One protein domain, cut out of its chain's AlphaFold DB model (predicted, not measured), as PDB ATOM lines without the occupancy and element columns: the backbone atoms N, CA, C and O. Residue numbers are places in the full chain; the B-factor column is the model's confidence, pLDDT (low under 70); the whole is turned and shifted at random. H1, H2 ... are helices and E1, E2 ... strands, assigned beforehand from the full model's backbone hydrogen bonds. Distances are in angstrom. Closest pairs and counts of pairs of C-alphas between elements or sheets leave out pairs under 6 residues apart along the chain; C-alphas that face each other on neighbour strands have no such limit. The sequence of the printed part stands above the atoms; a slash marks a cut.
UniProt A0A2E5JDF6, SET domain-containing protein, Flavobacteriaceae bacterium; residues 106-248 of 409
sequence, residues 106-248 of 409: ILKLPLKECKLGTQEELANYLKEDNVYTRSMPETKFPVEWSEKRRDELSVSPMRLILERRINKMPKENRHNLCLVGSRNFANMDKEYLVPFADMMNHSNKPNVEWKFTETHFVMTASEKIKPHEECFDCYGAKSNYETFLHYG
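What this domain is: This is residues 106 to 248 of the 409 residues of the protein "SET domain-containing protein" of Flavobacteriaceae bacterium (UniProt A0A2E5JDF6). A small three-stranded sheet, E1 E6 E5, forms one end of the domain, and the helices H3 and H4 lie at the other end. Between them are a second small sheet, E2 E4 E3, with H1 and H5 packed on it, and H6, which touches H5. The printed part has 143 residues, with six named helices and seven named strands in the order E1 E2 H1 H2 H3 H4 H5 E3 E4 E5 E6 E7 H6; the class is mixed, helices and strands. Both sheets are antiparallel. The whole is compact, with a radius of gyration of the C-alphas of 16.5 A and spans of 44 by 33 by 28 A.

Where its parts are: E1 is residues 106 to 110, from C-alpha 106 at (19.813, -147.472, 55.203), 13.5 A long. E6 is residues 216 to 221, 16.3 A, and E5 is 208 to 212, 13.9 A. E2 is 115 to 117, E4 190 to 193 and E3 185 to 187. E7 is 230 to 233. H1 is 119 to 125, H2 131 to 134 and H3 147 to 151. H4 is 158 to 168, 15.2 A, beginning at C-alpha 158, (23.981, -112.884, 67.350). H5 is 174 to 183, 14.4 A. H6 is 240 to 247, ending at C-alpha 247, (25.014, -127.124, 65.153).

How they stand to each other: E6 is the inner strand between E1, with N 109 and O 217 at 2.9 A, and E5, with N 220 and O 209 at 2.8 A; E5 and E6 form a hairpin. E7 pairs with no named strand, but residues 232 to 233 of it pair in parallel with residues 201 to 202; the closest C-alphas of E5 and E7, Val 208 and Asp 233, are 5.3 A apart. In the other sheet E4 is the inner strand, with N 193 and O 115 of E2 at 2.9 A and N 192 and O 185 of E3 at 2.8 A; E3 and E4 form a hairpin. H1 and H5 on one face of this sheet make two layers, helices over strands, with H1 over E2 at a height of 7.9 A. H1 and H5 touch, about perpendicular at 75 degrees, closest at the C-alphas of Ala 123 and Asn 176, 4.8 A. H5 touches H6, closest at the C-alphas of Ser 182 and Tyr 247, 5.0 A. H4 is close but not clearly touching to H6, closest at the C-alphas of Leu 162 and Leu 245, 7.2 A, and to H3, closest at those of Arg 150 and Arg 159, 6.6 A. H2 touches no helix and is on neither sheet. In H1, H3, H4, H5 and H6 every O i to N i+4 pair is within hydrogen-bond range; H2 is too short for one.

The domain as a whole: The two C-alphas farthest apart, Val 155 and Thr 215, are 48.5 A apart. The printed part has no cut. The links H2 to H3, 12 residues, and E4 to E5, 14 residues, are long. Mean pLDDT of the printed part is 94.4, and no printed residue is under 70.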
ATOM      1  N   ILE A 106      18.428-147.915  54.992       98.56
ATOM      2  CA  ILE A 106      19.813-147.472  55.203       98.56
ATOM      3  C   ILE A 106      20.301-147.865  56.600       98.56
ATOM      4  O   ILE A 106      21.431-148.320  56.768       98.56
ATOM      5  N   LEU A 107      19.437-147.716  57.605       98.75
ATOM      6  CA  LEU A 107      19.713-148.088  58.988       98.75
ATOM      7  C   LEU A 107      18.442-148.640  59.624       98.75
ATOM      8  O   LEU A 107      17.379-148.028  59.528       98.75
ATOM      9  N   LYS A 108      18.552-149.766  60.329       98.62
ATOM     10  CA  LYS A 108      17.477-150.297  61.177       98.62
ATOM     11  C   LYS A 108      18.046-150.700  62.530       98.62
ATOM     12  O   LYS A 108      18.456-151.841  62.730       98.62
ATOM     13  N   LEU A 109      18.062-149.747  63.455       98.50
ATOM     14  CA  LEU A 109      18.696-149.887  64.759       98.50
ATOM     15  C   LEU A 109      17.641-150.168  65.845       98.50
ATOM     16  O   LEU A 109      16.709-149.378  65.997       98.50
ATOM     17  N   PRO A 110      17.731-151.273  66.607       98.44
ATOM     18  CA  PRO A 110      16.838-151.513  67.738       98.44
ATOM     19  C   PRO A 110      16.947-150.399  68.785       98.44
ATOM     20  O   PRO A 110      18.051-149.985  69.123       98.44
ATOM     21  N   LEU A 111      15.830-149.962  69.373       97.50
ATOM     22  CA  LEU A 111      15.831-148.846  70.337       97.50
ATOM     23  C   LEU A 111      16.660-149.117  71.597       97.50
ATOM     24  O   LEU A 111      17.099-148.171  72.237       97.50
ATOM     25  N   LYS A 112      16.904-150.388  71.934       96.94
ATOM     26  CA  LYS A 112      17.808-150.785  73.025       96.94
ATOM     27  C   LYS A 112      19.282-150.439  72.766       96.94
ATOM     28  O   LYS A 112      20.057-150.398  73.709       96.94
ATOM     29  N   GLU A 113      19.656-150.248  71.501       97.75
ATOM     30  CA  GLU A 113      21.000-149.829  71.083       97.75
ATOM     31  C   GLU A 113      21.113-148.296  71.014       97.75
ATOM     32  O   GLU A 113      22.214-147.757  70.920       97.75
ATOM     33  N   CYS A 114      19.981-147.585  71.051       97.69
ATOM     34  CA  CYS A 114      19.941-146.132  71.161       97.69
ATOM     35  C   CYS A 114      20.050-145.725  72.632       97.69
ATOM     36  O   CYS A 114      19.521-146.398  73.521       97.69
ATOM     37  N   LYS A 115      20.651-144.564  72.904       97.81
ATOM     38  CA  LYS A 115      20.617-143.987  74.251       97.81
ATOM     39  C   LYS A 115      19.427-143.043  74.370       97.81
ATOM     40  O   LYS A 115      19.380-142.036  73.676       97.81
ATOM     41  N   LEU A 116      18.500-143.367  75.265       97.06
ATOM     42  CA  LEU A 116      17.386-142.512  75.675       97.06
ATOM     43  C   LEU A 116      17.757-141.742  76.948       97.06
ATOM     44  O   LEU A 116      18.350-142.322  77.859       97.06
ATOM     45  N   GLY A 117      17.367-140.474  77.025       95.75
ATOM     46  CA  GLY A 117      17.466-139.668  78.241       95.75
ATOM     47  C   GLY A 117      17.057-138.217  78.006       95.75
ATOM     48  O   GLY A 117      16.720-137.823  76.892       95.75
ATOM     49  N   THR A 118      17.101-137.420  79.062       94.31
ATOM     50  CA  THR A 118      17.097-135.953  78.994       94.31
ATOM     51  C   THR A 118      18.413-135.432  78.405       94.31
ATOM     52  O   THR A 118      19.420-136.143  78.394       94.31
ATOM     53  N   GLN A 119      18.459-134.162  77.982       92.31
ATOM     54  CA  GLN A 119      19.699-133.555  77.472       92.31
ATOM     55  C   GLN A 119      20.877-133.685  78.442       92.31
ATOM     56  O   GLN A 119      22.007-133.911  78.014       92.31
ATOM     57  N   GLU A 120      20.623-133.563  79.745       93.44
ATOM     58  CA  GLU A 120      21.654-133.675  80.773       93.44
ATOM     59  C   GLU A 120      22.144-135.118  80.947       93.44
ATOM     60  O   GLU A 120      23.352-135.361  80.980       93.44
ATOM     61  N   GLU A 121      21.231-136.091  80.993       95.81
ATOM     62  CA  GLU A 121      21.582-137.515  81.067       95.81
ATOM     63  C   GLU A 121      22.373-137.960  79.833       95.81
ATOM     64  O   GLU A 121      23.387-138.649  79.960       95.81
ATOM     65  N   LEU A 122      21.954-137.521  78.643       97.06
ATOM     66  CA  LEU A 122      22.656-137.794  77.391       97.06
ATOM     67  C   LEU A 122      24.032-137.112  77.357       97.06
ATOM     68  O   LEU A 122      25.008-137.725  76.931       97.06
ATOM     69  N   ALA A 123      24.152-135.879  77.859       96.00
ATOM     70  CA  ALA A 123      25.434-135.176  77.917       96.00
ATOM     71  C   ALA A 123      26.414-135.831  78.905       96.00
ATOM     72  O   ALA A 123      27.624-135.843  78.663       96.00
ATOM     73  N   ASN A 124      25.906-136.398  80.002       96.31
ATOM     74  CA  ASN A 124      26.706-137.192  80.930       96.31
ATOM     75  C   ASN A 124      27.106-138.542  80.322       96.31
ATOM     76  O   ASN A 124      28.266-138.924  80.450       96.31
ATOM     77  N   TYR A 125      26.206-139.207  79.592       96.88
ATOM     78  CA  TYR A 125      26.524-140.425  78.839       96.88
ATOM     79  C   TYR A 125      27.663-140.204  77.832       96.88
ATOM     80  O   TYR A 125      28.530-141.061  77.692       96.88
ATOM     81  N   LEU A 126      27.737-139.029  77.195       96.62
ATOM     82  CA  LEU A 126      28.840-138.689  76.285       96.62
ATOM     83  C   LEU A 126      30.229-138.606  76.954       96.62
ATOM     84  O   LEU A 126      31.223-138.466  76.248       96.62
ATOM     85  N   LYS A 127      30.323-138.683  78.288       95.62
ATOM     86  CA  LYS A 127      31.604-138.770  79.017       95.62
ATOM     87  C   LYS A 127      32.105-140.203  79.180       95.62
ATOM     88  O   LYS A 127      33.263-140.396  79.540       95.62
ATOM     89  N   GLU A 128      31.233-141.191  79.000       96.38
ATOM     90  CA  GLU A 128      31.610-142.598  79.082       96.38
ATOM     91  C   GLU A 128      32.536-142.952  77.917       96.38
ATOM     92  O   GLU A 128      32.380-142.425  76.817       96.38
ATOM     93  N   ASP A 129      33.481-143.867  78.129       96.69
ATOM     94  CA  ASP A 129      34.333-144.368  77.051       96.69
ATOM     95  C   ASP A 129      33.686-145.588  76.387       96.69
ATOM     96  O   ASP A 129      33.678-146.695  76.927       96.69
ATOM     97  N   ASN A 130      33.110-145.384  75.206       96.56
ATOM     98  CA  ASN A 130      32.540-146.444  74.389       96.56
ATOM     99  C   ASN A 130      32.714-146.129  72.896       96.56
ATOM    100  O   ASN A 130      33.121-145.035  72.507       96.56
ATOM    101  N   VAL A 131      32.401-147.106  72.043       96.69
ATOM    102  CA  VAL A 131      32.586-146.986  70.589       96.69
ATOM    103  C   VAL A 131      31.866-145.755  70.016       96.69
ATOM    104  O   VAL A 131      32.387-145.077  69.131       96.69
ATOM    105  N   TYR A 132      30.673-145.446  70.525       97.31
ATOM    106  CA  TYR A 132      29.881-144.322  70.045       97.31
ATOM    107  C   TYR A 132      30.440-142.975  70.504       97.31
ATOM    108  O   TYR A 132      30.610-142.077  69.678       97.31
ATOM    109  N   THR A 133      30.800-142.830  71.778       96.00
ATOM    110  CA  THR A 133      31.345-141.571  72.306       96.00
ATOM    111  C   THR A 133      32.718-141.247  71.725       96.00
ATOM    112  O   THR A 133      32.943-140.101  71.341       96.00
ATOM    113  N   ARG A 134      33.584-142.250  71.511       95.31
ATOM    114  CA  ARG A 134      34.854-142.084  70.774       95.31
ATOM    115  C   ARG A 134      34.659-141.634  69.327       95.31
ATOM    116  O   ARG A 134      35.551-141.031  68.739       95.31
ATOM    117  N   SER A 135      33.496-141.921  68.744       93.62
ATOM    118  CA  SER A 135      33.150-141.478  67.394       93.62
ATOM    119  C   SER A 135      32.596-140.050  67.345       93.62
ATOM    120  O   SER A 135      32.358-139.538  66.253       93.62
ATOM    121  N   MET A 136      32.376-139.362  68.467       93.19
ATOM    122  CA  MET A 136      31.873-137.984  68.438       93.19
ATOM    123  C   MET A 136      32.880-137.017  67.803       93.19
ATOM    124  O   MET A 136      34.088-137.227  67.890       93.19
ATOM    125  N   PRO A 137      32.416-135.970  67.098       87.75
ATOM    126  CA  PRO A 137      33.325-134.984  66.540       87.75
ATOM    127  C   PRO A 137      33.875-134.072  67.643       87.75
ATOM    128  O   PRO A 137      33.146-133.655  68.535       87.75
ATOM    129  N   GLU A 138      35.122-133.637  67.498       83.75
ATOM    130  CA  GLU A 138      35.746-132.636  68.382       83.75
ATOM    131  C   GLU A 138      35.394-131.186  67.983       83.75
ATOM    132  O   GLU A 138      36.145-130.236  68.225       83.75
ATOM    133  N   THR A 139      34.271-130.984  67.287       82.19
ATOM    134  CA  THR A 139      33.891-129.673  66.753       82.19
ATOM    135  C   THR A 139      33.600-128.695  67.885       82.19
ATOM    136  O   THR A 139      32.750-128.946  68.733       82.19
ATOM    137  N   LYS A 140      34.259-127.533  67.861       88.38
ATOM    138  CA  LYS A 140      33.983-126.450  68.811       88.38
ATOM    139  C   LYS A 140      32.762-125.648  68.385       88.38
ATOM    140  O   LYS A 140      32.776-124.999  67.334       88.38
ATOM    141  N   PHE A 141      31.748-125.621  69.239       93.81
ATOM    142  CA  PHE A 141      30.537-124.835  69.016       93.81
ATOM    143  C   PHE A 141      30.769-123.345  69.318       93.81
ATOM    144  O   PHE A 141      31.675-123.004  70.084       93.81
ATOM    145  N   PRO A 142      29.937-122.423  68.790       95.25
ATOM    146  CA  PRO A 142      30.066-120.992  69.081       95.25
ATOM    147  C   PRO A 142      30.072-120.629  70.567       95.25
ATOM    148  O   PRO A 142      30.736-119.680  70.977       95.25
ATOM    149  N   VAL A 143      29.385-121.407  71.409       94.50
ATOM    150  CA  VAL A 143      29.366-121.203  72.872       94.50
ATOM    151  C   VAL A 143      30.718-121.487  73.550       94.50
ATOM    152  O   VAL A 143      30.916-121.147  74.719       94.50
ATOM    153  N   GLU A 144      31.646-122.112  72.828       93.88
ATOM    154  CA  GLU A 144      33.001-122.457  73.270       93.88
ATOM    155  C   GLU A 144      34.071-121.548  72.650       93.88
ATOM    156  O   GLU A 144      35.262-121.707  72.919       93.88
ATOM    157  N   TRP A 145      33.677-120.599  71.797       94.25
ATOM    158  CA  TRP A 145      34.609-119.657  71.182       94.25
ATOM    159  C   TRP A 145      35.289-118.782  72.233       94.25
ATOM    160  O   TRP A 145      34.717-118.519  73.287       94.25
ATOM    161  N   SER A 146      36.498-118.294  71.947       93.81
ATOM    162  CA  SER A 146      37.139-117.268  72.776       93.81
ATOM    163  C   SER A 146      36.381-115.942  72.676       93.81
ATOM    164  O   SER A 146      35.667-115.706  71.705       93.81
ATOM    165  N   GLU A 147      36.550-115.059  73.660       93.44
ATOM    166  CA  GLU A 147      35.943-113.722  73.637       93.44
ATOM    167  C   GLU A 147      36.326-112.946  72.370       93.44
ATOM    168  O   GLU A 147      35.439-112.533  71.630       93.44
ATOM    169  N   LYS A 148      37.624-112.923  72.027       92.44
ATOM    170  CA  LYS A 148      38.135-112.333  70.779       92.44
ATOM    171  C   LYS A 148      37.378-112.830  69.540       92.44
ATOM    172  O   LYS A 148      36.963-112.023  68.719       92.44
ATOM    173  N   ARG A 149      37.173-114.148  69.415       92.94
ATOM    174  CA  ARG A 149      36.454-114.741  68.273       92.94
ATOM    175  C   ARG A 149      34.966-114.384  68.289       92.94
ATOM    176  O   ARG A 149      34.369-114.196  67.236       92.94
ATOM    177  N   ARG A 150      34.348-114.279  69.472       93.62
ATOM    178  CA  ARG A 150      32.952-113.831  69.598       93.62
ATOM    179  C   ARG A 150      32.791-112.363  69.222       93.62
ATOM    180  O   ARG A 150      31.757-112.022  68.664       93.62
ATOM    181  N   ASP A 151      33.769-111.508  69.493       92.00
ATOM    182  CA  ASP A 151      33.681-110.071  69.203       92.00
ATOM    183  C   ASP A 151      33.666-109.745  67.705       92.00
ATOM    184  O   ASP A 151      33.126-108.708  67.307       92.00
ATOM    185  N   GLU A 152      34.104-110.675  66.855       92.19
ATOM    186  CA  GLU A 152      33.893-110.591  65.404       92.19
ATOM    187  C   GLU A 152      32.396-110.596  65.024       92.19
ATOM    188  O   GLU A 152      32.012-110.068  63.981       92.19
ATOM    189  N   LEU A 153      31.512-111.105  65.895       92.19
ATOM    190  CA  LEU A 153      30.053-111.028  65.730       92.19
ATOM    191  C   LEU A 153      29.459-109.691  66.180       92.19
ATOM    192  O   LEU A 153      28.246-109.533  66.091       92.19
ATOM    193  N   SER A 154      30.242-108.733  66.687       89.19
ATOM    194  CA  SER A 154      29.737-107.482  67.294       89.19
ATOM    195  C   SER A 154      28.812-106.657  66.388       89.19
ATOM    196  O   SER A 154      28.004-105.856  66.866       89.19
ATOM    197  N   VAL A 155      28.899-106.857  65.072       88.75
ATOM    198  CA  VAL A 155      28.025-106.221  64.079       88.75
ATOM    199  C   VAL A 155      26.627-106.851  64.037       88.75
ATOM    200  O   VAL A 155      25.658-106.154  63.707       88.75
ATOM    201  N   SER A 156      26.526-108.132  64.398       90.94
ATOM    202  CA  SER A 156      25.308-108.939  64.409       90.94
ATOM    203  C   SER A 156      24.664-108.999  65.806       90.94
ATOM    204  O   SER A 156      25.357-109.172  66.816       90.94
ATOM    205  N   PRO A 157      23.319-108.975  65.894       89.25
ATOM    206  CA  PRO A 157      22.589-109.298  67.124       89.25
ATOM    207  C   PRO A 157      22.955-110.668  67.719       89.25
ATOM    208  O   PRO A 157      22.794-110.890  68.925       89.25
ATOM    209  N   MET A 158      23.504-111.578  66.904       92.44
ATOM    210  CA  MET A 158      23.981-112.884  67.350       92.44
ATOM    211  C   MET A 158      25.053-112.811  68.427       92.44
ATOM    212  O   MET A 158      25.109-113.720  69.253       92.44
ATOM    213  N   ARG A 159      25.833-111.723  68.513       93.50
ATOM    214  CA  ARG A 159      26.780-111.517  69.619       93.50
ATOM    215  C   ARG A 159      26.096-111.582  70.982       93.50
ATOM    216  O   ARG A 159      26.596-112.248  71.889       93.50
ATOM    217  N   LEU A 160      24.962-110.895  71.127       92.12
ATOM    218  CA  LEU A 160      24.208-110.823  72.382       92.12
ATOM    219  C   LEU A 160      23.424-112.111  72.637       92.12
ATOM    220  O   LEU A 160      23.347-112.574  73.775       92.12
ATOM    221  N   ILE A 161      22.855-112.706  71.584       93.38
ATOM    222  CA  ILE A 161      22.132-113.981  71.680       93.38
ATOM    223  C   ILE A 161      23.084-115.094  72.138       93.38
ATOM    224  O   ILE A 161      22.748-115.857  73.045       93.38
ATOM    225  N   LEU A 162      24.285-115.145  71.560       95.31
ATOM    226  CA  LEU A 162      25.324-116.096  71.934       95.31
ATOM    227  C   LEU A 162      25.766-115.902  73.389       95.31
ATOM    228  O   LEU A 162      25.840-116.878  74.130       95.31
ATOM    229  N   GLU A 163      25.982-114.659  73.826       95.50
ATOM    230  CA  GLU A 163      26.377-114.362  75.210       95.50
ATOM    231  C   GLU A 163      25.309-114.805  76.221       95.50
ATOM    232  O   GLU A 163      25.601-115.479  77.207       95.50
ATOM    233  N   ARG A 164      24.032-114.519  75.935       94.56
ATOM    234  CA  ARG A 164      22.910-114.990  76.762       94.56
ATOM    235  C   ARG A 164      22.856-116.514  76.838       94.56
ATOM    236  O   ARG A 164      22.508-117.048  77.888       94.56
ATOM    237  N   ARG A 165      23.170-117.213  75.743       94.06
ATOM    238  CA  ARG A 165      23.232-118.680  75.719       94.06
ATOM    239  C   ARG A 165      24.388-119.193  76.574       94.06
ATOM    240  O   ARG A 165      24.165-120.068  77.401       94.06
ATOM    241  N   ILE A 166      25.581-118.612  76.430       94.88
ATOM    242  CA  ILE A 166      26.769-118.959  77.227       94.88
ATOM    243  C   ILE A 166      26.483-118.837  78.726       94.88
ATOM    244  O   ILE A 166      26.791-119.764  79.473       94.88
ATOM    245  N   ASN A 167      25.835-117.750  79.148       94.38
ATOM    246  CA  ASN A 167      25.522-117.488  80.557       94.38
ATOM    247  C   ASN A 167      24.465-118.430  81.149       94.38
ATOM    248  O   ASN A 167      24.377-118.561  82.366       94.38
ATOM    249  N   LYS A 168      23.660-119.085  80.306       92.56
ATOM    250  CA  LYS A 168      22.652-120.066  80.736       92.56
ATOM    251  C   LYS A 168      23.177-121.501  80.759       92.56
ATOM    252  O   LYS A 168      22.488-122.371  81.278       92.56
ATOM    253  N   MET A 169      24.339-121.770  80.161       92.31
ATOM    254  CA  MET A 169      24.858-123.128  80.013       92.31
ATOM    255  C   MET A 169      25.908-123.459  81.084       92.31
ATOM    256  O   MET A 169      26.862-122.688  81.245       92.31
ATOM    257  N   PRO A 170      25.809-124.632  81.741       92.12
ATOM    258  CA  PRO A 170      26.833-125.101  82.673       92.12
ATOM    259  C   PRO A 170      28.175-125.255  81.951       92.12
ATOM    260  O   PRO A 170      28.235-125.740  80.818       92.12
ATOM    261  N   LYS A 171      29.263-124.794  82.573       89.06
ATOM    262  CA  LYS A 171      30.579-124.685  81.918       89.06
ATOM    263  C   LYS A 171      31.208-126.061  81.696       89.06
ATOM    264  O   LYS A 171      31.779-126.305  80.639       89.06
ATOM    265  N   GLU A 172      31.063-126.943  82.671       88.19
ATOM    266  CA  GLU A 172      31.610-128.297  82.743       88.19
ATOM    267  C   GLU A 172      30.994-129.265  81.724       88.19
ATOM    268  O   GLU A 172      31.683-130.156  81.242       88.19
ATOM    269  N   ASN A 173      29.727-129.057  81.347       89.88
ATOM    270  CA  ASN A 173      28.991-129.924  80.417       89.88
ATOM    271  C   ASN A 173      28.703-129.266  79.065       89.88
ATOM    272  O   ASN A 173      28.019-129.850  78.225       89.88
ATOM    273  N   ARG A 174      29.207-128.048  78.838       92.94
ATOM    274  CA  ARG A 174      28.828-127.213  77.692       92.94
ATOM    275  C   ARG A 174      29.003-127.916  76.350       92.94
ATOM    276  O   ARG A 174      28.084-127.887  75.536       92.94
ATOM    277  N   HIS A 175      30.165-128.532  76.144       94.38
ATOM    278  CA  HIS A 175      30.492-129.226  74.902       94.38
ATOM    279  C   HIS A 175      29.522-130.385  74.645       94.38
ATOM    280  O   HIS A 175      28.864-130.429  73.609       94.38
ATOM    281  N   ASN A 176      29.345-131.264  75.634       95.44
ATOM    282  CA  ASN A 176      28.477-132.432  75.507       95.44
ATOM    283  C   ASN A 176      27.001-132.049  75.344       95.44
ATOM    284  O   ASN A 176      26.302-132.673  74.556       95.44
ATOM    285  N   LEU A 177      26.523-130.997  76.016       95.25
ATOM    286  CA  LEU A 177      25.166-130.477  75.805       95.25
ATOM    287  C   LEU A 177      24.965-129.972  74.370       95.25
ATOM    288  O   LEU A 177      23.903-130.178  73.783       95.25
ATOM    289  N   CYS A 178      25.976-129.327  73.785       95.12
ATOM    290  CA  CYS A 178      25.945-128.937  72.378       95.12
ATOM    291  C   CYS A 178      26.008-130.142  71.429       95.12
ATOM    292  O   CYS A 178      25.273-130.166  70.442       95.12
ATOM    293  N   LEU A 179      26.820-131.159  71.732       95.62
ATOM    294  CA  LEU A 179      26.824-132.411  70.973       95.62
ATOM    295  C   LEU A 179      25.446-133.076  70.999       95.62
ATOM    296  O   LEU A 179      24.925-133.396  69.939       95.62
ATOM    297  N   VAL A 180      24.812-133.203  72.169       95.62
ATOM    298  CA  VAL A 180      23.453-133.758  72.276       95.62
ATOM    299  C   VAL A 180      22.461-132.934  71.463       95.62
ATOM    300  O   VAL A 180      21.776-133.482  70.605       95.62
ATOM    301  N   GLY A 181      22.421-131.615  71.666       93.69
ATOM    302  CA  GLY A 181      21.464-130.745  70.977       93.69
ATOM    303  C   GLY A 181      21.662-130.637  69.460       93.69
ATOM    304  O   GLY A 181      20.766-130.153  68.775       93.69
ATOM    305  N   SER A 182      22.814-131.059  68.930       94.38
ATOM    306  CA  SER A 182      23.082-131.099  67.485       94.38
ATOM    307  C   SER A 182      22.851-132.470  66.848       94.38
ATOM    308  O   SER A 182      22.905-132.573  65.623       94.38
ATOM    309  N   ARG A 183      22.632-133.519  67.652       95.31
ATOM    310  CA  ARG A 183      22.675-134.925  67.209       95.31
ATOM    311  C   ARG A 183      21.502-135.772  67.685       95.31
ATOM    312  O   ARG A 183      21.363-136.910  67.246       95.31
ATOM    313  N   ASN A 184      20.689-135.265  68.607       95.75
ATOM    314  CA  ASN A 184      19.573-136.024  69.138       95.75
ATOM    315  C   ASN A 184      18.409-136.116  68.140       95.75
ATOM    316  O   ASN A 184      18.134-135.213  67.351       95.75
ATOM    317  N   PHE A 185      17.693-137.230  68.224       96.62
ATOM    318  CA  PHE A 185      16.429-137.460  67.544       96.62
ATOM    319  C   PHE A 185      15.312-137.418  68.579       96.62
ATOM    320  O   PHE A 185      15.401-138.067  69.623       96.62
ATOM    321  N   ALA A 186      14.252-136.667  68.293       93.25
ATOM    322  CA  ALA A 186      13.100-136.563  69.177       93.25
ATOM    323  C   ALA A 186      11.978-137.510  68.732       93.25
ATOM    324  O   ALA A 186      11.646-137.594  67.549       93.25
ATOM    325  N   ASN A 187      11.364-138.190  69.697       91.25
ATOM    326  CA  ASN A 187      10.137-138.957  69.519       91.25
ATOM    327  C   ASN A 187       9.161-138.605  70.645       91.25
ATOM    328  O   ASN A 187       9.304-139.097  71.766       91.25
ATOM    329  N   MET A 188       8.179-137.751  70.347       86.94
ATOM    330  CA  MET A 188       7.333-137.112  71.364       86.94
ATOM    331  C   MET A 188       8.217-136.387  72.400       86.94
ATOM    332  O   MET A 188       9.112-135.642  72.011       86.94
ATOM    333  N   ASP A 189       8.020-136.643  73.692       85.50
ATOM    334  CA  ASP A 189       8.773-136.014  74.786       85.50
ATOM    335  C   ASP A 189      10.103-136.725  75.106       85.50
ATOM    336  O   ASP A 189      10.707-136.492  76.153       85.50
ATOM    337  N   LYS A 190      10.550-137.644  74.242       88.69
ATOM    338  CA  LYS A 190      11.766-138.443  74.437       88.69
ATOM    339  C   LYS A 190      12.853-138.037  73.453       88.69
ATOM    340  O   LYS A 190      12.596-137.939  72.255       88.69
ATOM    341  N   GLU A 191      14.079-137.896  73.944       95.56
ATOM    342  CA  GLU A 191      15.261-137.641  73.122       95.56
ATOM    343  C   GLU A 191      16.164-138.877  73.059       95.56
ATOM    344  O   GLU A 191      16.390-139.564  74.058       95.56
ATOM    345  N   TYR A 192      16.695-139.153  71.872       97.88
ATOM    346  CA  TYR A 192      17.555-140.296  71.607       97.88
ATOM    347  C   TYR A 192      18.857-139.854  70.952       97.88
ATOM    348  O   TYR A 192      18.846-139.130  69.961       97.88
ATOM    349  N   LEU A 193      19.978-140.370  71.442       98.25
ATOM    350  CA  LEU A 193      21.197-140.473  70.650       98.25
ATOM    351  C   LEU A 193      21.152-141.797  69.890       98.25
ATOM    352  O   LEU A 193      21.036-142.867  70.497       98.25
ATOM    353  N   VAL A 194      21.200-141.706  68.563       98.25
ATOM    354  CA  VAL A 194      21.073-142.846  67.656       98.25
ATOM    355  C   VAL A 194      22.408-143.028  66.931       98.25
ATOM    356  O   VAL A 194      22.684-142.288  65.984       98.25
ATOM    357  N   PRO A 195      23.242-143.992  67.362       97.81
ATOM    358  CA  PRO A 195      24.524-144.269  66.731       97.81
ATOM    359  C   PRO A 195      24.410-144.465  65.222       97.81
ATOM    360  O   PRO A 195      23.445-145.060  64.739       97.81
ATOM    361  N   PHE A 196      25.411-143.976  64.489       97.31
ATOM    362  CA  PHE A 196      25.492-143.961  63.022       97.31
ATOM    363  C   PHE A 196      24.488-143.020  62.331       97.31
ATOM    364  O   PHE A 196      24.882-142.307  61.411       97.31
ATOM    365  N   ALA A 197      23.231-142.960  62.778       97.81
ATOM    366  CA  ALA A 197      22.214-142.061  62.223       97.81
ATOM    367  C   ALA A 197      22.625-140.586  62.321       97.81
ATOM    368  O   ALA A 197      22.553-139.843  61.344       97.81
ATOM    369  N   ASP A 198      23.129-140.178  63.486       95.94
ATOM    370  CA  ASP A 198      23.574-138.809  63.773       95.94
ATOM    371  C   ASP A 198      24.880-138.411  63.048       95.94
ATOM    372  O   ASP A 198      25.427-137.321  63.246       95.94
ATOM    373  N   MET A 199      25.414-139.300  62.208       95.44
ATOM    374  CA  MET A 199      26.560-139.034  61.341       95.44
ATOM    375  C   MET A 199      26.150-138.520  59.960       95.44
ATOM    376  O   MET A 199      27.014-138.042  59.221       95.44
ATOM    377  N   MET A 200      24.864-138.598  59.605       96.50
ATOM    378  CA  MET A 200      24.331-137.992  58.384       96.50
ATOM    379  C   MET A 200      24.278-136.475  58.522       96.50
ATOM    380  O   MET A 200      23.858-135.941  59.550       96.50
ATOM    381  N   ASN A 201      24.687-135.768  57.472       95.19
ATOM    382  CA  ASN A 201      24.628-134.312  57.449       95.19
ATOM    383  C   ASN A 201      23.229-133.812  57.081       95.19
ATOM    384  O   ASN A 201      22.426-134.512  56.463       95.19
ATOM    385  N   HIS A 202      22.974-132.550  57.412       93.88
ATOM    386  CA  HIS A 202      21.749-131.866  57.032       93.88
ATOM    387  C   HIS A 202      21.704-131.491  55.543       93.88
ATOM    388  O   HIS A 202      22.669-130.948  54.997       93.88
ATOM    389  N   SER A 203      20.531-131.652  54.930       92.00
ATOM    390  CA  SER A 203      20.126-130.975  53.699       92.00
ATOM    391  C   SER A 203      18.671-130.503  53.785       92.00
ATOM    392  O   SER A 203      17.801-131.211  54.285       92.00
ATOM    393  N   ASN A 204      18.377-129.334  53.203       87.44
ATOM    394  CA  ASN A 204      17.000-128.884  52.933       87.44
ATOM    395  C   ASN A 204      16.316-129.690  51.807       87.44
ATOM    396  O   ASN A 204      15.128-129.513  51.534       87.44
ATOM    397  N   LYS A 205      17.081-130.537  51.113       91.12
ATOM    398  CA  LYS A 205      16.623-131.539  50.148       91.12
ATOM    399  C   LYS A 205      17.220-132.885  50.579       91.12
ATOM    400  O   LYS A 205      18.233-133.290  50.004       91.12
ATOM    401  N   PRO A 206      16.722-133.473  51.677       95.69
ATOM    402  CA  PRO A 206      17.230-134.749  52.159       95.69
ATOM    403  C   PRO A 206      16.862-135.860  51.170       95.69
ATOM    404  O   PRO A 206      15.805-135.806  50.540       95.69
ATOM    405  N   ASN A 207      17.716-136.871  51.073       98.12
ATOM    406  CA  ASN A 207      17.457-138.109  50.331       98.12
ATOM    407  C   ASN A 207      17.257-139.310  51.277       98.12
ATOM    408  O   ASN A 207      17.093-140.442  50.826       98.12
ATOM    409  N   VAL A 208      17.236-139.054  52.589       98.50
ATOM    410  CA  VAL A 208      16.924-140.012  53.648       98.50
ATOM    411  C   VAL A 208      15.792-139.466  54.510       98.50
ATOM    412  O   VAL A 208      15.766-138.287  54.857       98.50
ATOM    413  N   GLU A 209      14.859-140.337  54.869       97.75
ATOM    414  CA  GLU A 209      13.837-140.086  55.881       97.75
ATOM    415  C   GLU A 209      13.989-141.067  57.041       97.75
ATOM    416  O   GLU A 209      14.529-142.166  56.880       97.75
ATOM    417  N   TRP A 210      13.493-140.693  58.218       97.81
ATOM    418  CA  TRP A 210      13.558-141.544  59.398       97.81
ATOM    419  C   TRP A 210      12.242-141.597  60.159       97.81
ATOM    420  O   TRP A 210      11.401-140.702  60.081       97.81
ATOM    421  N   LYS A 211      12.072-142.676  60.923       97.44
ATOM    422  CA  LYS A 211      10.953-142.846  61.850       97.44
ATOM    423  C   LYS A 211      11.325-143.730  63.028       97.44
ATOM    424  O   LYS A 211      12.154-144.636  62.918       97.44
ATOM    425  N   PHE A 212      10.620-143.519  64.130       98.00
ATOM    426  CA  PHE A 212      10.555-144.484  65.217       98.00
ATOM    427  C   PHE A 212       9.427-145.482  64.949       98.00
ATOM    428  O   PHE A 212       8.328-145.124  64.532       98.00
ATOM    429  N   THR A 213       9.712-146.750  65.202       96.31
ATOM    430  CA  THR A 213       8.722-147.819  65.371       96.31
ATOM    431  C   THR A 213       8.668-148.192  66.852       96.31
ATOM    432  O   THR A 213       9.435-147.658  67.652       96.31
ATOM    433  N   GLU A 214       7.816-149.142  67.232       94.81
ATOM    434  CA  GLU A 214       7.741-149.616  68.623       94.81
ATOM    435  C   GLU A 214       9.083-150.139  69.158       94.81
ATOM    436  O   GLU A 214       9.373-150.018  70.344       94.81
ATOM    437  N   THR A 215       9.914-150.719  68.286       96.94
ATOM    438  CA  THR A 215      11.129-151.446  68.692       96.94
ATOM    439  C   THR A 215      12.408-150.966  68.013       96.94
ATOM    440  O   THR A 215      13.493-151.337  68.457       96.94
ATOM    441  N   HIS A 216      12.318-150.143  66.964       98.44
ATOM    442  CA  HIS A 216      13.466-149.705  66.161       98.44
ATOM    443  C   HIS A 216      13.391-148.231  65.764       98.44
ATOM    444  O   HIS A 216      12.305-147.701  65.529       98.44
ATOM    445  N   PHE A 217      14.557-147.625  65.576       98.56
ATOM    446  CA  PHE A 217      14.760-146.445  64.745       98.56
ATOM    447  C   PHE A 217      15.117-146.894  63.321       98.56
ATOM    448  O   PHE A 217      15.965-147.772  63.141       98.56
ATOM    449  N   VAL A 218      14.456-146.329  62.311       98.75
ATOM    450  CA  VAL A 218      14.620-146.744  60.911       98.75
ATOM    451  C   VAL A 218      14.897-145.532  60.037       98.75
ATOM    452  O   VAL A 218      14.110-144.590  60.064       98.75
ATOM    453  N   MET A 219      15.964-145.592  59.239       98.69
ATOM    454  CA  MET A 219      16.264-144.656  58.152       98.69
ATOM    455  C   MET A 219      16.088-145.349  56.807       98.69
ATOM    456  O   MET A 219      16.572-146.468  56.616       98.69
ATOM    457  N   THR A 220      15.418-144.676  55.879       98.69
ATOM    458  CA  THR A 220      15.067-145.206  54.558       98.69
ATOM    459  C   THR A 220      15.400-144.171  53.490       98.69
ATOM    460  O   THR A 220      15.231-142.974  53.722       98.69
ATOM    461  N   ALA A 221      15.876-144.612  52.328       98.69
ATOM    462  CA  ALA A 221      16.098-143.722  51.194       98.69
ATOM    463  C   ALA A 221      14.757-143.181  50.665       98.69
ATOM    464  O   ALA A 221      13.893-143.951  50.244       98.69
ATOM    465  N   SER A 222      14.572-141.861  50.665       98.06
ATOM    466  CA  SER A 222      13.349-141.218  50.152       98.06
ATOM    467  C   SER A 222      13.353-141.084  48.622       98.06
ATOM    468  O   SER A 222      12.309-140.913  47.987       98.06
ATOM    469  N   GLU A 223      14.531-141.215  48.017       97.81
ATOM    470  CA  GLU A 223      14.763-141.254  46.580       97.81
ATOM    471  C   GLU A 223      15.943-142.178  46.250       97.81
ATOM    472  O   GLU A 223      16.614-142.692  47.139       97.81
ATOM    473  N   LYS A 224      16.195-142.406  44.959       98.06
ATOM    474  CA  LYS A 224      17.354-143.188  44.525       98.06
ATOM    475  C   LYS A 224      18.644-142.408  44.788       98.06
ATOM    476  O   LYS A 224      18.805-141.317  44.244       98.06
ATOM    477  N   ILE A 225      19.575-143.008  45.527       98.00
ATOM    478  CA  ILE A 225      20.895-142.441  45.834       98.00
ATOM    479  C   ILE A 225      21.938-143.168  44.987       98.00
ATOM    480  O   ILE A 225      21.957-144.401  44.924       98.00
ATOM    481  N   LYS A 226      22.780-142.417  44.276       93.88
ATOM    482  CA  LYS A 226      23.810-143.001  43.406       93.88
ATOM    483  C   LYS A 226      25.065-143.364  44.203       93.88
ATOM    484  O   LYS A 226      25.312-142.761  45.246       93.88
ATOM    485  N   PRO A 227      25.911-144.266  43.671       89.38
ATOM    486  CA  PRO A 227      27.242-144.469  44.220       89.38
ATOM    487  C   PRO A 227      27.967-143.129  44.376       89.38
ATOM    488  O   PRO A 227      27.941-142.287  43.471       89.38
ATOM    489  N   HIS A 228      28.623-142.964  45.518       85.25
ATOM    490  CA  HIS A 228      29.421-141.809  45.928       85.25
ATOM    491  C   HIS A 228      28.627-140.540  46.260       85.25
ATOM    492  O   HIS A 228      29.229-139.519  46.596       85.25
ATOM    493  N   GLU A 229      27.293-140.586  46.209       91.31
ATOM    494  CA  GLU A 229      26.447-139.525  46.756       91.31
ATOM    495  C   GLU A 229      26.311-139.671  48.279       91.31
ATOM    496  O   GLU A 229      26.318-140.765  48.847       91.31
ATOM    497  N   GLU A 230      26.204-138.532  48.956       94.88
ATOM    498  CA  GLU A 230      26.027-138.487  50.401       94.88
ATOM    499  C   GLU A 230      24.559-138.723  50.780       94.88
ATOM    500  O   GLU A 230      23.633-138.233  50.128       94.88
ATOM    501  N   CYS A 231      24.357-139.474  51.856       97.81
ATOM    502  CA  CYS A 231      23.078-139.677  52.517       97.81
ATOM    503  C   CYS A 231      22.824-138.493  53.463       97.81
ATOM    504  O   CYS A 231      23.523-138.315  54.465       97.81
ATOM    505  N   PHE A 232      21.829-137.680  53.127       97.50
ATOM    506  CA  PHE A 232      21.435-136.486  53.857       97.50
ATOM    507  C   PHE A 232      20.110-136.679  54.585       97.50
ATOM    508  O   PHE A 232      19.101-137.030  53.971       97.50
ATOM    509  N   ASP A 233      20.114-136.315  55.863       95.75
ATOM    510  CA  ASP A 233      18.917-136.157  56.687       95.75
ATOM    511  C   ASP A 233      18.457-134.681  56.704       95.75
ATOM    512  O   ASP A 233      19.171-133.758  56.296       95.75
ATOM    513  N   CYS A 234      17.246-134.423  57.190       93.56
ATOM    514  CA  CYS A 234      16.734-133.093  57.469       93.56
ATOM    515  C   CYS A 234      16.592-132.869  58.978       93.56
ATOM    516  O   CYS A 234      15.692-133.400  59.618       93.56
ATOM    517  N   TYR A 235      17.404-131.963  59.533       93.31
ATOM    518  CA  TYR A 235      17.333-131.540  60.938       93.31
ATOM    519  C   TYR A 235      16.120-130.629  61.234       93.31
ATOM    520  O   TYR A 235      16.006-130.037  62.310       93.31
ATOM    521  N   GLY A 236      15.215-130.478  60.263       90.25
ATOM    522  CA  GLY A 236      14.064-129.585  60.295       90.25
ATOM    523  C   GLY A 236      14.295-128.257  59.575       90.25
ATOM    524  O   GLY A 236      15.394-127.930  59.129       90.25
ATOM    525  N   ALA A 237      13.226-127.468  59.467       90.44
ATOM    526  CA  ALA A 237      13.276-126.128  58.897       90.44
ATOM    527  C   ALA A 237      13.950-125.167  59.890       90.44
ATOM    528  O   ALA A 237      13.302-124.668  60.810       90.44
ATOM    529  N   LYS A 238      15.260-124.958  59.726       92.50
ATOM    530  CA  LYS A 238      16.096-124.144  60.616       92.50
ATOM    531  C   LYS A 238      16.597-122.880  59.925       92.50
ATOM    532  O   LYS A 238      17.032-122.905  58.771       92.50
ATOM    533  N   SER A 239      16.574-121.774  60.658       94.50
ATOM    534  CA  SER A 239      17.264-120.533  60.293       94.50
ATOM    535  C   SER A 239      18.781-120.664  60.470       94.50
ATOM    536  O   SER A 239      19.252-121.543  61.197       94.50
ATOM    537  N   ASN A 240      19.572-119.770  59.866       96.19
ATOM    538  CA  ASN A 240      21.021-119.793  60.088       96.19
ATOM    539  C   ASN A 240      21.404-119.393  61.511       96.19
ATOM    540  O   ASN A 240      22.454-119.808  61.986       96.19
ATOM    541  N   TYR A 241      20.552-118.649  62.223       95.25
ATOM    542  CA  TYR A 241      20.737-118.393  63.655       95.25
ATOM    543  C   TYR A 241      20.682-119.697  64.453       95.25
ATOM    544  O   TYR A 241      21.519-119.926  65.327       95.25
ATOM    545  N   GLU A 242      19.729-120.574  64.135       94.25
ATOM    546  CA  GLU A 242      19.599-121.868  64.799       94.25
ATOM    547  C   GLU A 242      20.737-122.817  64.422       94.25
ATOM    548  O   GLU A 242      21.367-123.382  65.318       94.25
ATOM    549  N   THR A 243      21.052-122.969  63.129       95.12
ATOM    550  CA  THR A 243      22.153-123.856  62.713       95.12
ATOM    551  C   THR A 243      23.491-123.386  63.268       95.12
ATOM    552  O   THR A 243      24.294-124.203  63.718       95.12
ATOM    553  N   PHE A 244      23.713-122.071  63.328       95.69
ATOM    554  CA  PHE A 244      24.917-121.499  63.914       95.69
ATOM    555  C   PHE A 244      25.009-121.841  65.403       95.69
ATOM    556  O   PHE A 244      25.987-122.447  65.838       95.69
ATOM    557  N   LEU A 245      23.979-121.504  66.186       93.38
ATOM    558  CA  LEU A 245      23.998-121.676  67.643       93.38
ATOM    559  C   LEU A 245      24.042-123.133  68.089       93.38
ATOM    560  O   LEU A 245      24.715-123.447  69.073       93.38
ATOM    561  N   HIS A 246      23.259-123.985  67.432       91.06
ATOM    562  CA  HIS A 246      23.008-125.343  67.899       91.06
ATOM    563  C   HIS A 246      23.901-126.366  67.215       91.06
ATOM    564  O   HIS A 246      24.284-127.326  67.866       91.06
ATOM    565  N   TYR A 247      24.287-126.140  65.957       92.94
ATOM    566  CA  TYR A 247      25.014-127.124  65.153       92.94
ATOM    567  C   TYR A 247      26.407-126.651  64.714       92.94
ATOM    568  O   TYR A 247      27.175-127.435  64.164       92.94
ATOM    569  N   GLY A 248      26.758-125.381  64.945       92.44
ATOM    570  CA  GLY A 248      28.081-124.847  64.617       92.44
ATOM    571  C   GLY A 248      28.340-124.668  63.120       92.44
ATOM    572  O   GLY A 248      29.500-124.621  62.710       92.44
TER     573      GLY A 248